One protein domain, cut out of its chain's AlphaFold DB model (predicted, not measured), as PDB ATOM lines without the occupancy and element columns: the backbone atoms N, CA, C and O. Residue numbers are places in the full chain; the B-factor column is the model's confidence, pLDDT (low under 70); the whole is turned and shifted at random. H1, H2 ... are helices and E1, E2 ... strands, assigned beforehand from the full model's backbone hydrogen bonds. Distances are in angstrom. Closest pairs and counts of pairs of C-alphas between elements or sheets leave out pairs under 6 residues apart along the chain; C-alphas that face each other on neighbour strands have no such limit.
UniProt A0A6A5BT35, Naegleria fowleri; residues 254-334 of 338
ATOM      1  N   SER A 254      36.247 -37.653   6.946       88.38
ATOM      2  CA  SER A 254      36.333 -38.030   8.366       88.38
ATOM      3  C   SER A 254      35.463 -37.154   9.263       88.38
ATOM      4  O   SER A 254      34.850 -37.650  10.203       88.38
ATOM      5  N   LYS A 255      35.419 -35.845   8.993       91.38
ATOM      6  CA  LYS A 255      34.643 -34.864   9.759       91.38
ATOM      7  C   LYS A 255      34.399 -33.594   8.958       91.38
ATOM      8  O   LYS A 255      35.162 -33.247   8.052       91.38
ATOM      9  N   ILE A 256      33.368 -32.867   9.369       92.75
ATOM     10  CA  ILE A 256      33.069 -31.518   8.904       92.75
ATOM     11  C   ILE A 256      33.115 -30.578  10.099       92.75
ATOM     12  O   ILE A 256      32.532 -30.859  11.143       92.75
ATOM     13  N   VAL A 257      33.798 -29.448   9.945       95.88
ATOM     14  CA  VAL A 257      33.855 -28.396  10.960       95.88
ATOM     15  C   VAL A 257      33.259 -27.124  10.376       95.88
ATOM     16  O   VAL A 257      33.819 -26.546   9.450       95.88
ATOM     17  N   LEU A 258      32.133 -26.672  10.918       97.12
ATOM     18  CA  LEU A 258      31.516 -25.393  10.582       97.12
ATOM     19  C   LEU A 258      31.886 -24.359  11.649       97.12
ATOM     20  O   LEU A 258      31.416 -24.432  12.786       97.12
ATOM     21  N   LYS A 259      32.702 -23.372  11.281       97.81
ATOM     22  CA  LYS A 259      33.027 -22.228  12.140       97.81
ATOM     23  C   LYS A 259      32.191 -21.023  11.730       97.81
ATOM     24  O   LYS A 259      32.247 -20.593  10.581       97.81
ATOM     25  N   LEU A 260      31.423 -20.481  12.668       97.81
ATOM     26  CA  LEU A 260      30.587 -19.299  12.493       97.81
ATOM     27  C   LEU A 260      31.084 -18.180  13.402       97.81
ATOM     28  O   LEU A 260      31.296 -18.378  14.598       97.81
ATOM     29  N   PHE A 261      31.210 -16.987  12.840       96.75
ATOM     30  CA  PHE A 261      31.713 -15.810  13.530       96.75
ATOM     31  C   PHE A 261      30.747 -14.649  13.353       96.75
ATOM     32  O   PHE A 261      30.253 -14.405  12.251       96.75
ATOM     33  N   TYR A 262      30.508 -13.895  14.420       95.94
ATOM     34  CA  TYR A 262      29.622 -12.734  14.386       95.94
ATOM     35  C   TYR A 262      30.123 -11.612  15.289       95.94
ATOM     36  O   TYR A 262      30.720 -11.851  16.333       95.94
ATOM     37  N   THR A 263      29.885 -10.361  14.901       94.25
ATOM     38  CA  THR A 263      30.374  -9.196  15.663       94.25
ATOM     39  C   THR A 263      29.354  -8.690  16.687       94.25
ATOM     40  O   THR A 263      29.718  -8.259  17.784       94.25
ATOM     41  N   GLU A 264      28.062  -8.791  16.365       92.62
ATOM     42  CA  GLU A 264      26.967  -8.306  17.207       92.62
ATOM     43  C   GLU A 264      26.253  -9.446  17.923       92.62
ATOM     44  O   GLU A 264      25.969 -10.475  17.323       92.62
ATOM     45  N   LYS A 265      25.906  -9.254  19.202       91.62
ATOM     46  CA  LYS A 265      25.237 -10.298  20.001       91.62
ATOM     47  C   LYS A 265      23.919 -10.761  19.365       91.62
ATOM     48  O   LYS A 265      23.606 -11.939  19.378       91.62
ATOM     49  N   GLU A 266      23.178  -9.843  18.755       91.38
ATOM     50  CA  GLU A 266      21.937 -10.125  18.018       91.38
ATOM     51  C   GLU A 266      22.109 -11.082  16.820       91.38
ATOM     52  O   GLU A 266      21.135 -11.693  16.384       91.38
ATOM     53  N   TYR A 267      23.329 -11.254  16.299       94.31
ATOM     54  CA  TYR A 267      23.607 -12.168  15.187       94.31
ATOM     55  C   TYR A 267      23.817 -13.617  15.629       94.31
ATOM     56  O   TYR A 267      23.895 -14.494  14.774       94.31
ATOM     57  N   GLU A 268      23.827 -13.899  16.931       94.94
ATOM     58  CA  GLU A 268      23.859 -15.265  17.462       94.94
ATOM     59  C   GLU A 268      22.675 -16.097  16.939       94.94
ATOM     60  O   GLU A 268      22.868 -17.174  16.379       94.94
ATOM     61  N   ASN A 269      21.465 -15.527  16.952       94.62
ATOM     62  CA  ASN A 269      20.269 -16.159  16.380       94.62
ATOM     63  C   ASN A 269      20.385 -16.385  14.859       94.62
ATOM     64  O   ASN A 269      19.785 -17.307  14.307       94.62
ATOM     65  N   ILE A 270      21.128 -15.527  14.149       94.62
ATOM     66  CA  ILE A 270      21.386 -15.709  12.713       94.62
ATOM     67  C   ILE A 270      22.372 -16.864  12.514       94.62
ATOM     68  O   ILE A 270      22.160 -17.689  11.629       94.62
ATOM     69  N   ALA A 271      23.404 -16.973  13.357       95.88
ATOM     70  CA  ALA A 271      24.345 -18.091  13.332       95.88
ATOM     71  C   ALA A 271      23.640 -19.437  13.573       95.88
ATOM     72  O   ALA A 271      23.935 -20.412  12.888       95.88
ATOM     73  N   GLU A 272      22.661 -19.491  14.480       96.06
ATOM     74  CA  GLU A 272      21.821 -20.682  14.681       96.06
ATOM     75  C   GLU A 272      21.027 -21.066  13.428       96.06
ATOM     76  O   GLU A 272      21.012 -22.234  13.039       96.06
ATOM     77  N   LYS A 273      20.413 -20.089  12.752       95.81
ATOM     78  CA  LYS A 273      19.689 -20.336  11.495       95.81
ATOM     79  C   LYS A 273      20.614 -20.833  10.386       95.81
ATOM     80  O   LYS A 273      20.227 -21.717   9.627       95.81
ATOM     81  N   ILE A 274      21.827 -20.285  10.296       95.75
ATOM     82  CA  ILE A 274      22.835 -20.735   9.327       95.75
ATOM     83  C   ILE A 274      23.254 -22.174   9.619       95.75
ATOM     84  O   ILE A 274      23.334 -22.971   8.690       95.75
ATOM     85  N   GLU A 275      23.483 -22.533  10.885       96.19
ATOM     86  CA  GLU A 275      23.790 -23.915  11.264       96.19
ATOM     87  C   GLU A 275      22.678 -24.883  10.835       96.19
ATOM     88  O   GLU A 275      22.963 -25.919  10.234       96.19
ATOM     89  N   GLN A 276      21.417 -24.550  11.127       96.06
ATOM     90  CA  GLN A 276      20.270 -25.382  10.749       96.06
ATOM     91  C   GLN A 276      20.172 -25.542   9.229       96.06
ATOM     92  O   GLN A 276      20.015 -26.658   8.740       96.06
ATOM     93  N   ALA A 277      20.321 -24.444   8.484       95.00
ATOM     94  CA  ALA A 277      20.315 -24.467   7.026       95.00
ATOM     95  C   ALA A 277      21.481 -25.293   6.458       95.00
ATOM     96  O   ALA A 277      21.283 -26.056   5.518       95.00
ATOM     97  N   PHE A 278      22.675 -25.185   7.049       93.25
ATOM     98  CA  PHE A 278      23.841 -25.967   6.648       93.25
ATOM     99  C   PHE A 278      23.596 -27.467   6.826       93.25
ATOM    100  O   PHE A 278      23.802 -28.230   5.887       93.25
ATOM    101  N   LYS A 279      23.114 -27.886   8.004       91.25
ATOM    102  CA  LYS A 279      22.790 -29.295   8.283       91.25
ATOM    103  C   LYS A 279      21.717 -29.822   7.329       91.25
ATOM    104  O   LYS A 279      21.895 -30.889   6.753       91.25
ATOM    105  N   PHE A 280      20.663 -29.038   7.100       91.25
ATOM    106  CA  PHE A 280      19.586 -29.397   6.180       91.25
ATOM    107  C   PHE A 280      20.075 -29.581   4.734       91.25
ATOM    108  O   PHE A 280      19.789 -30.604   4.113       91.25
ATOM    109  N   GLU A 281      20.825 -28.619   4.186       89.88
ATOM    110  CA  GLU A 281      21.347 -28.740   2.817       89.88
ATOM    111  C   GLU A 281      22.391 -29.856   2.702       89.88
ATOM    112  O   GLU A 281      22.440 -30.537   1.678       89.88
ATOM    113  N   PHE A 282      23.181 -30.102   3.753       85.69
ATOM    114  CA  PHE A 282      24.119 -31.219   3.781       85.69
ATOM    115  C   PHE A 282      23.394 -32.572   3.704       85.69
ATOM    116  O   PHE A 282      23.688 -33.367   2.814       85.69
ATOM    117  N   GLU A 283      22.399 -32.810   4.564       84.38
ATOM    118  CA  GLU A 283      21.598 -34.047   4.550       84.38
ATOM    119  C   GLU A 283      20.887 -34.268   3.206       84.38
ATOM    120  O   GLU A 283      20.836 -35.385   2.691       84.38
ATOM    121  N   LYS A 284      20.370 -33.191   2.608       86.50
ATOM    122  CA  LYS A 284      19.660 -33.220   1.326       86.50
ATOM    123  C   LYS A 284      20.570 -33.544   0.139       86.50
ATOM    124  O   LYS A 284      20.142 -34.260  -0.767       86.50
ATOM    125  N   HIS A 285      21.785 -32.997   0.104       84.19
ATOM    126  CA  HIS A 285      22.702 -33.152  -1.030       84.19
ATOM    127  C   HIS A 285      23.661 -34.341  -0.904       84.19
ATOM    128  O   HIS A 285      24.166 -34.807  -1.926       84.19
ATOM    129  N   PHE A 286      23.866 -34.875   0.303       77.25
ATOM    130  CA  PHE A 286      24.720 -36.040   0.554       77.25
ATOM    131  C   PHE A 286      23.957 -37.203   1.226       77.25
ATOM    132  O   PHE A 286      24.377 -37.689   2.276       77.25
ATOM    133  N   PRO A 287      22.850 -37.697   0.630       64.81
ATOM    134  CA  PRO A 287      22.014 -38.735   1.239       64.81
ATOM    135  C   PRO A 287      22.633 -40.147   1.202       64.81
ATOM    136  O   PRO A 287      22.122 -41.058   1.857       64.81
ATOM    137  N   GLU A 288      23.702 -40.368   0.425       63.91
ATOM    138  CA  GLU A 288      24.334 -41.684   0.265       63.91
ATOM    139  C   GLU A 288      25.203 -42.096   1.468       63.91
ATOM    140  O   GLU A 288      25.864 -41.280   2.113       63.91
ATOM    141  N   HIS A 289      25.258 -43.409   1.724       57.44
ATOM    142  CA  HIS A 289      25.892 -44.044   2.889       57.44
ATOM    143  C   HIS A 289      27.329 -43.597   3.214       57.44
ATOM    144  O   HIS A 289      27.735 -43.721   4.364       57.44
ATOM    145  N   LYS A 290      28.110 -43.088   2.247       65.06
ATOM    146  CA  LYS A 290      29.528 -42.752   2.468       65.06
ATOM    147  C   LYS A 290      29.765 -41.519   3.346       65.06
ATOM    148  O   LYS A 290      30.805 -41.470   3.997       65.06
ATOM    149  N   PHE A 291      28.836 -40.559   3.368       70.75
ATOM    150  CA  PHE A 291      28.970 -39.301   4.130       70.75
ATOM    151  C   PHE A 291      27.884 -39.112   5.195       70.75
ATOM    152  O   PHE A 291      27.922 -38.152   5.960       70.75
ATOM    153  N   ARG A 292      26.906 -40.024   5.245       69.75
ATOM    154  CA  ARG A 292      25.733 -39.919   6.119       69.75
ATOM    155  C   ARG A 292      26.097 -39.841   7.602       69.75
ATOM    156  O   ARG A 292      25.479 -39.081   8.337       69.75
ATOM    157  N   ASP A 293      27.106 -40.603   8.013       78.50
ATOM    158  CA  ASP A 293      27.556 -40.669   9.407       78.50
ATOM    159  C   ASP A 293      28.733 -39.717   9.690       78.50
ATOM    160  O   ASP A 293      29.352 -39.785  10.753       78.50
ATOM    161  N   THR A 294      29.072 -38.823   8.750       86.12
ATOM    162  CA  THR A 294      30.168 -37.870   8.935       86.12
ATOM    163  C   THR A 294      29.809 -36.873  10.047       86.12
ATOM    164  O   THR A 294      28.827 -36.135   9.924       86.12
ATOM    165  N   PRO A 295      30.606 -36.782  11.127       90.38
ATOM    166  CA  PRO A 295      30.325 -35.866  12.222       90.38
ATOM    167  C   PRO A 295      30.449 -34.408  11.769       90.38
ATOM    168  O   PRO A 295      31.474 -34.002  11.213       90.38
ATOM    169  N   ILE A 296      29.418 -33.608  12.063       92.75
ATOM    170  CA  ILE A 296      29.409 -32.154  11.859       92.75
ATOM    171  C   ILE A 296      29.632 -31.466  13.206       92.75
ATOM    172  O   ILE A 296      28.753 -31.441  14.069       92.75
ATOM    173  N   ILE A 297      30.811 -30.875  13.366       95.88
ATOM    174  CA  ILE A 297      31.206 -30.096  14.538       95.88
ATOM    175  C   ILE A 297      30.957 -28.623  14.228       95.88
ATOM    176  O   ILE A 297      31.429 -28.116  13.214       95.88
ATOM    177  N   VAL A 298      30.234 -27.923  15.098       97.50
ATOM    178  CA  VAL A 298      29.886 -26.513  14.887       97.50
ATOM    179  C   VAL A 298      30.461 -25.669  16.015       97.50
ATOM    180  O   VAL A 298      30.238 -25.964  17.188       97.50
ATOM    181  N   THR A 299      31.170 -24.598  15.668       97.81
ATOM    182  CA  THR A 299      31.635 -23.588  16.626       97.81
ATOM    183  C   THR A 299      31.055 -22.232  16.272       97.81
ATOM    184  O   THR A 299      31.028 -21.847  15.103       97.81
ATOM    185  N   LYS A 300      30.628 -21.486  17.286       97.38
ATOM    186  CA  LYS A 300      30.097 -20.129  17.152       97.38
ATOM    187  C   LYS A 300      30.908 -19.210  18.046       97.38
ATOM    188  O   LYS A 300      31.028 -19.476  19.239       97.38
ATOM    189  N   GLU A 301      31.460 -18.149  17.480       96.69
ATOM    190  CA  GLU A 301      32.315 -17.227  18.217       96.69
ATOM    191  C   GLU A 301      31.900 -15.776  17.981       96.69
ATOM    192  O   GLU A 301      31.745 -15.312  16.845       96.69
ATOM    193  N   ARG A 302      31.768 -15.028  19.081       96.38
ATOM    194  CA  ARG A 302      31.588 -13.584  19.018       96.38
ATOM    195  C   ARG A 302      32.937 -12.883  18.867       96.38
ATOM    196  O   ARG A 302      33.754 -12.881  19.782       96.38
ATOM    197  N   VAL A 303      33.107 -12.177  17.756       95.50
ATOM    198  CA  VAL A 303      34.288 -11.368  17.451       95.50
ATOM    199  C   VAL A 303      34.218 -10.027  18.180       95.50
ATOM    200  O   VAL A 303      33.420  -9.155  17.831       95.50
ATOM    201  N   THR A 304      35.097  -9.825  19.161       93.62
ATOM    202  CA  THR A 304      35.195  -8.569  19.932       93.62
ATOM    203  C   THR A 304      36.350  -7.672  19.478       93.62
ATOM    204  O   THR A 304      36.262  -6.448  19.577       93.62
ATOM    205  N   ASN A 305      37.408  -8.244  18.898       94.00
ATOM    206  CA  ASN A 305      38.592  -7.546  18.385       94.00
ATOM    207  C   ASN A 305      38.383  -6.963  16.971       94.00
ATOM    208  O   ASN A 305      39.201  -7.149  16.072       94.00
ATOM    209  N   ASN A 306      37.279  -6.238  16.773       91.50
ATOM    210  CA  ASN A 306      36.872  -5.604  15.515       91.50
ATOM    211  C   ASN A 306      36.925  -4.064  15.650       91.50
ATOM    212  O   ASN A 306      35.912  -3.425  15.955       91.50
ATOM    213  N   PRO A 307      38.095  -3.428  15.446       92.50
ATOM    214  CA  PRO A 307      38.300  -2.001  15.721       92.50
ATOM    215  C   PRO A 307      37.478  -1.070  14.821       92.50
ATOM    216  O   PRO A 307      37.203   0.073  15.189       92.50
ATOM    217  N   ALA A 308      37.072  -1.532  13.636       90.50
ATOM    218  CA  ALA A 308      36.207  -0.769  12.741       90.50
ATOM    219  C   ALA A 308      34.725  -0.790  13.159       90.50
ATOM    220  O   ALA A 308      33.950  -0.010  12.595       90.50
ATOM    221  N   ARG A 309      34.350  -1.642  14.132       91.00
ATOM    222  CA  ARG A 309      32.966  -1.913  14.562       91.00
ATOM    223  C   ARG A 309      32.048  -2.267  13.388       91.00
ATOM    224  O   ARG A 309      30.899  -1.839  13.328       91.00
ATOM    225  N   SER A 310      32.579  -3.003  12.414       90.38
ATOM    226  CA  SER A 310      31.787  -3.501  11.289       90.38
ATOM    227  C   SER A 310      30.774  -4.530  11.783       90.38
ATOM    228  O   SER A 310      31.147  -5.412  12.546       90.38
ATOM    229  N   ARG A 311      29.524  -4.441  11.331       92.25
ATOM    230  CA  ARG A 311      28.464  -5.395  11.677       92.25
ATOM    231  C   ARG A 311      28.410  -6.500  10.630       92.25
ATOM    232  O   ARG A 311      27.941  -6.264   9.518       92.25
ATOM    233  N   VAL A 312      28.945  -7.673  10.961       92.38
ATOM    234  CA  VAL A 312      29.041  -8.805  10.030       92.38
ATOM    235  C   VAL A 312      28.825 -10.143  10.738       92.38
ATOM    236  O   VAL A 312      29.148 -10.309  11.916       92.38
ATOM    237  N   ILE A 313      28.311 -11.104   9.976       94.81
ATOM    238  CA  ILE A 313      28.405 -12.543  10.237       94.81
ATOM    239  C   ILE A 313      29.117 -13.211   9.057       94.81
ATOM    240  O   ILE A 313      28.919 -12.823   7.899       94.81
ATOM    241  N   PHE A 314      29.962 -14.188   9.343       95.00
ATOM    242  CA  PHE A 314      30.716 -14.939   8.346       95.00
ATOM    243  C   PHE A 314      31.012 -16.340   8.866       95.00
ATOM    244  O   PHE A 314      30.814 -16.629  10.048       95.00
ATOM    245  N   GLY A 315      31.474 -17.218   7.987       95.56
ATOM    246  CA  GLY A 315      31.831 -18.560   8.401       95.56
ATOM    247  C   GLY A 315      32.574 -19.350   7.346       95.56
ATOM    248  O   GLY A 315      32.664 -18.955   6.180       95.56
ATOM    249  N   ASN A 316      33.094 -20.481   7.801       96.25
ATOM    250  CA  ASN A 316      33.905 -21.409   7.035       96.25
ATOM    251  C   ASN A 316      33.444 -22.830   7.358       96.25
ATOM    252  O   ASN A 316      33.321 -23.194   8.530       96.25
ATOM    253  N   ALA A 317      33.209 -23.629   6.328       95.75
ATOM    254  CA  ALA A 317      33.021 -25.063   6.439       95.75
ATOM    255  C   ALA A 317      34.304 -25.756   5.977       95.75
ATOM    256  O   ALA A 317      34.738 -25.560   4.843       95.75
ATOM    257  N   PHE A 318      34.893 -26.562   6.856       95.06
ATOM    258  CA  PHE A 318      36.063 -27.387   6.582       95.06
ATOM    259  C   PHE A 318      35.635 -28.840   6.464       95.06
ATOM    260  O   PHE A 318      34.961 -29.356   7.352       95.06
ATOM    261  N   MET A 319      36.055 -29.506   5.398       92.06
ATOM    262  CA  MET A 319      35.841 -30.932   5.185       92.06
ATOM    263  C   MET A 319      37.198 -31.623   5.163       92.06
ATOM    264  O   MET A 319      38.053 -31.287   4.343       92.06
ATOM    265  N   TYR A 320      37.388 -32.573   6.070       90.69
ATOM    266  CA  TYR A 320      38.636 -33.316   6.214       90.69
ATOM    267  C   TYR A 320      38.485 -34.668   5.531       90.69
ATOM    268  O   TYR A 320      37.511 -35.377   5.780       90.69
ATOM    269  N   ASP A 321      39.439 -35.052   4.691       87.75
ATOM    270  CA  ASP A 321      39.472 -36.416   4.166       87.75
ATOM    271  C   ASP A 321      39.741 -37.441   5.288       87.75
ATOM    272  O   ASP A 321      40.075 -37.096   6.426       87.75
ATOM    273  N   THR A 322      39.579 -38.728   4.975       81.62
ATOM    274  CA  THR A 322      39.701 -39.814   5.968       81.62
ATOM    275  C   THR A 322      41.075 -39.843   6.638       81.62
ATOM    276  O   THR A 322      41.179 -40.137   7.824       81.62
ATOM    277  N   ASN A 323      42.124 -39.498   5.888       80.94
ATOM    278  CA  ASN A 323      43.507 -39.540   6.354       80.94
ATOM    279  C   ASN A 323      43.998 -38.180   6.887       80.94
ATOM    280  O   ASN A 323      45.188 -38.026   7.181       80.94
ATOM    281  N   GLU A 324      43.109 -37.178   6.944       79.88
ATOM    282  CA  GLU A 324      43.408 -35.770   7.239       79.88
ATOM    283  C   GLU A 324      44.635 -35.245   6.455       79.88
ATOM    284  O   GLU A 324      45.442 -34.443   6.936       79.88
ATOM    285  N   GLN A 325      44.830 -35.754   5.236       82.25
ATOM    286  CA  GLN A 325      45.828 -35.320   4.263       82.25
ATOM    287  C   GLN A 325      45.404 -34.026   3.573       82.25
ATOM    288  O   GLN A 325      46.247 -33.169   3.312       82.25
ATOM    289  N   CYS A 326      44.106 -33.864   3.334       84.94
ATOM    290  CA  CYS A 326      43.514 -32.713   2.678       84.94
ATOM    291  C   CYS A 326      42.406 -32.109   3.527       84.94
ATOM    292  O   CYS A 326      41.589 -32.805   4.126       84.94
ATOM    293  N   VAL A 327      42.346 -30.782   3.497       90.88
ATOM    294  CA  VAL A 327      41.227 -30.029   4.050       90.88
ATOM    295  C   VAL A 327      40.652 -29.180   2.930       90.88
ATOM    296  O   VAL A 327      41.355 -28.357   2.344       90.88
ATOM    297  N   PHE A 328      39.382 -29.403   2.619       90.25
ATOM    298  CA  PHE A 328      38.623 -28.572   1.693       90.25
ATOM    299  C   PHE A 328      37.886 -27.511   2.494       90.25
ATOM    300  O   PHE A 328      37.313 -27.814   3.539       90.25
ATOM    301  N   GLU A 329      37.900 -26.273   2.018       94.50
ATOM    302  CA  GLU A 329      37.265 -25.156   2.705       94.50
ATOM    303  C   GLU A 329      36.325 -24.416   1.763       94.50
ATOM    304  O   GLU A 329      36.643 -24.176   0.597       94.50
ATOM    305  N   ALA A 330      35.156 -24.071   2.293       94.12
ATOM    306  CA  ALA A 330      34.208 -23.173   1.662       94.12
ATOM    307  C   ALA A 330      33.787 -22.108   2.673       94.12
ATOM    308  O   ALA A 330      33.412 -22.422   3.803       94.12
ATOM    309  N   SER A 331      33.804 -20.849   2.248       94.12
ATOM    310  CA  SER A 331      33.475 -19.709   3.097       94.12
ATOM    311  C   SER A 331      32.322 -18.892   2.560       94.12
ATOM    312  O   SER A 331      32.045 -18.841   1.361       94.12
ATOM    313  N   PHE A 332      31.682 -18.184   3.479       92.44
ATOM    314  CA  PHE A 332      30.722 -17.147   3.160       92.44
ATOM    315  C   PHE A 332      30.938 -15.939   4.067       92.44
ATOM    316  O   PHE A 332      31.456 -16.028   5.182       92.44
ATOM    317  N   HIS A 333      30.478 -14.791   3.590       87.50
ATOM    318  CA  HIS A 333      30.475 -13.550   4.341       87.50
ATOM    319  C   HIS A 333      29.167 -12.819   4.046       87.50
ATOM    320  O   HIS A 333      28.745 -12.718   2.892       87.50
ATOM    321  N   SER A 334      28.492 -12.326   5.084       86.88
ATOM    322  CA  SER A 334      27.283 -11.522   4.892       86.88
ATOM    323  C   SER A 334      27.604 -10.237   4.132       86.88
ATOM    324  O   SER A 334      28.554  -9.514   4.439       86.88
TER     325      SER A 334
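AT A GLANCE: This is residues 254 to 334 of the 338 residues of a protein of Naegleria fowleri (UniProt A0A6A5BT35). A twisted four-stranded sheet has one helix, H1, lengthwise over one face, making two layers; the other face is bare. The printed part has 81 residues, with named elements in the order E1, H1, E2, E3, E4; the mixed sheet runs E2, E1, E3, E4, and the class is mixed. It is elongated, 44 by 26 by 15 A, and only just loose, close to compact, with a radius of gyration of the C-alphas of 14.1 A.

IN THESE COORDINATES: E1, residues 254 to 262, begins at C-alpha 254 (36.333, -38.030, 8.366) and spans 26.9 A. E3, residues 313 to 321, spans 27.0 A; E2, residues 296 to 302, 20.0 A. E4, residues 327 to 333, spans 19.7 A, ending at C-alpha 333 (30.475, -13.550, 4.341). H1, residues 265 to 285, spans 31.2 A.

HOW THE PARTS SIT: E1 and E3 are antiparallel, with N 257 and O 318 2.8 A apart. Parallel E1 and E2 have N 299 and O 258 at 2.9 A; with H1 between, they form a strand-helix-strand unit, its crossover right-handed. The hairpin E3 and E4 has N 317 and O 330 at 2.8 A. H1 is on the sheet, height 9.0 A, along the strands; its closest C-alphas to E1 are Ala 271 and Leu 260, 6.4 A. In H1, 15 of 17 O i to N i+4 pairs are within hydrogen-bond range.

THE WHOLE: The printed part has no cut and no long link. Residues 284 to 290 stand free; pLDDT is under 70 at 287 to 290 and 292.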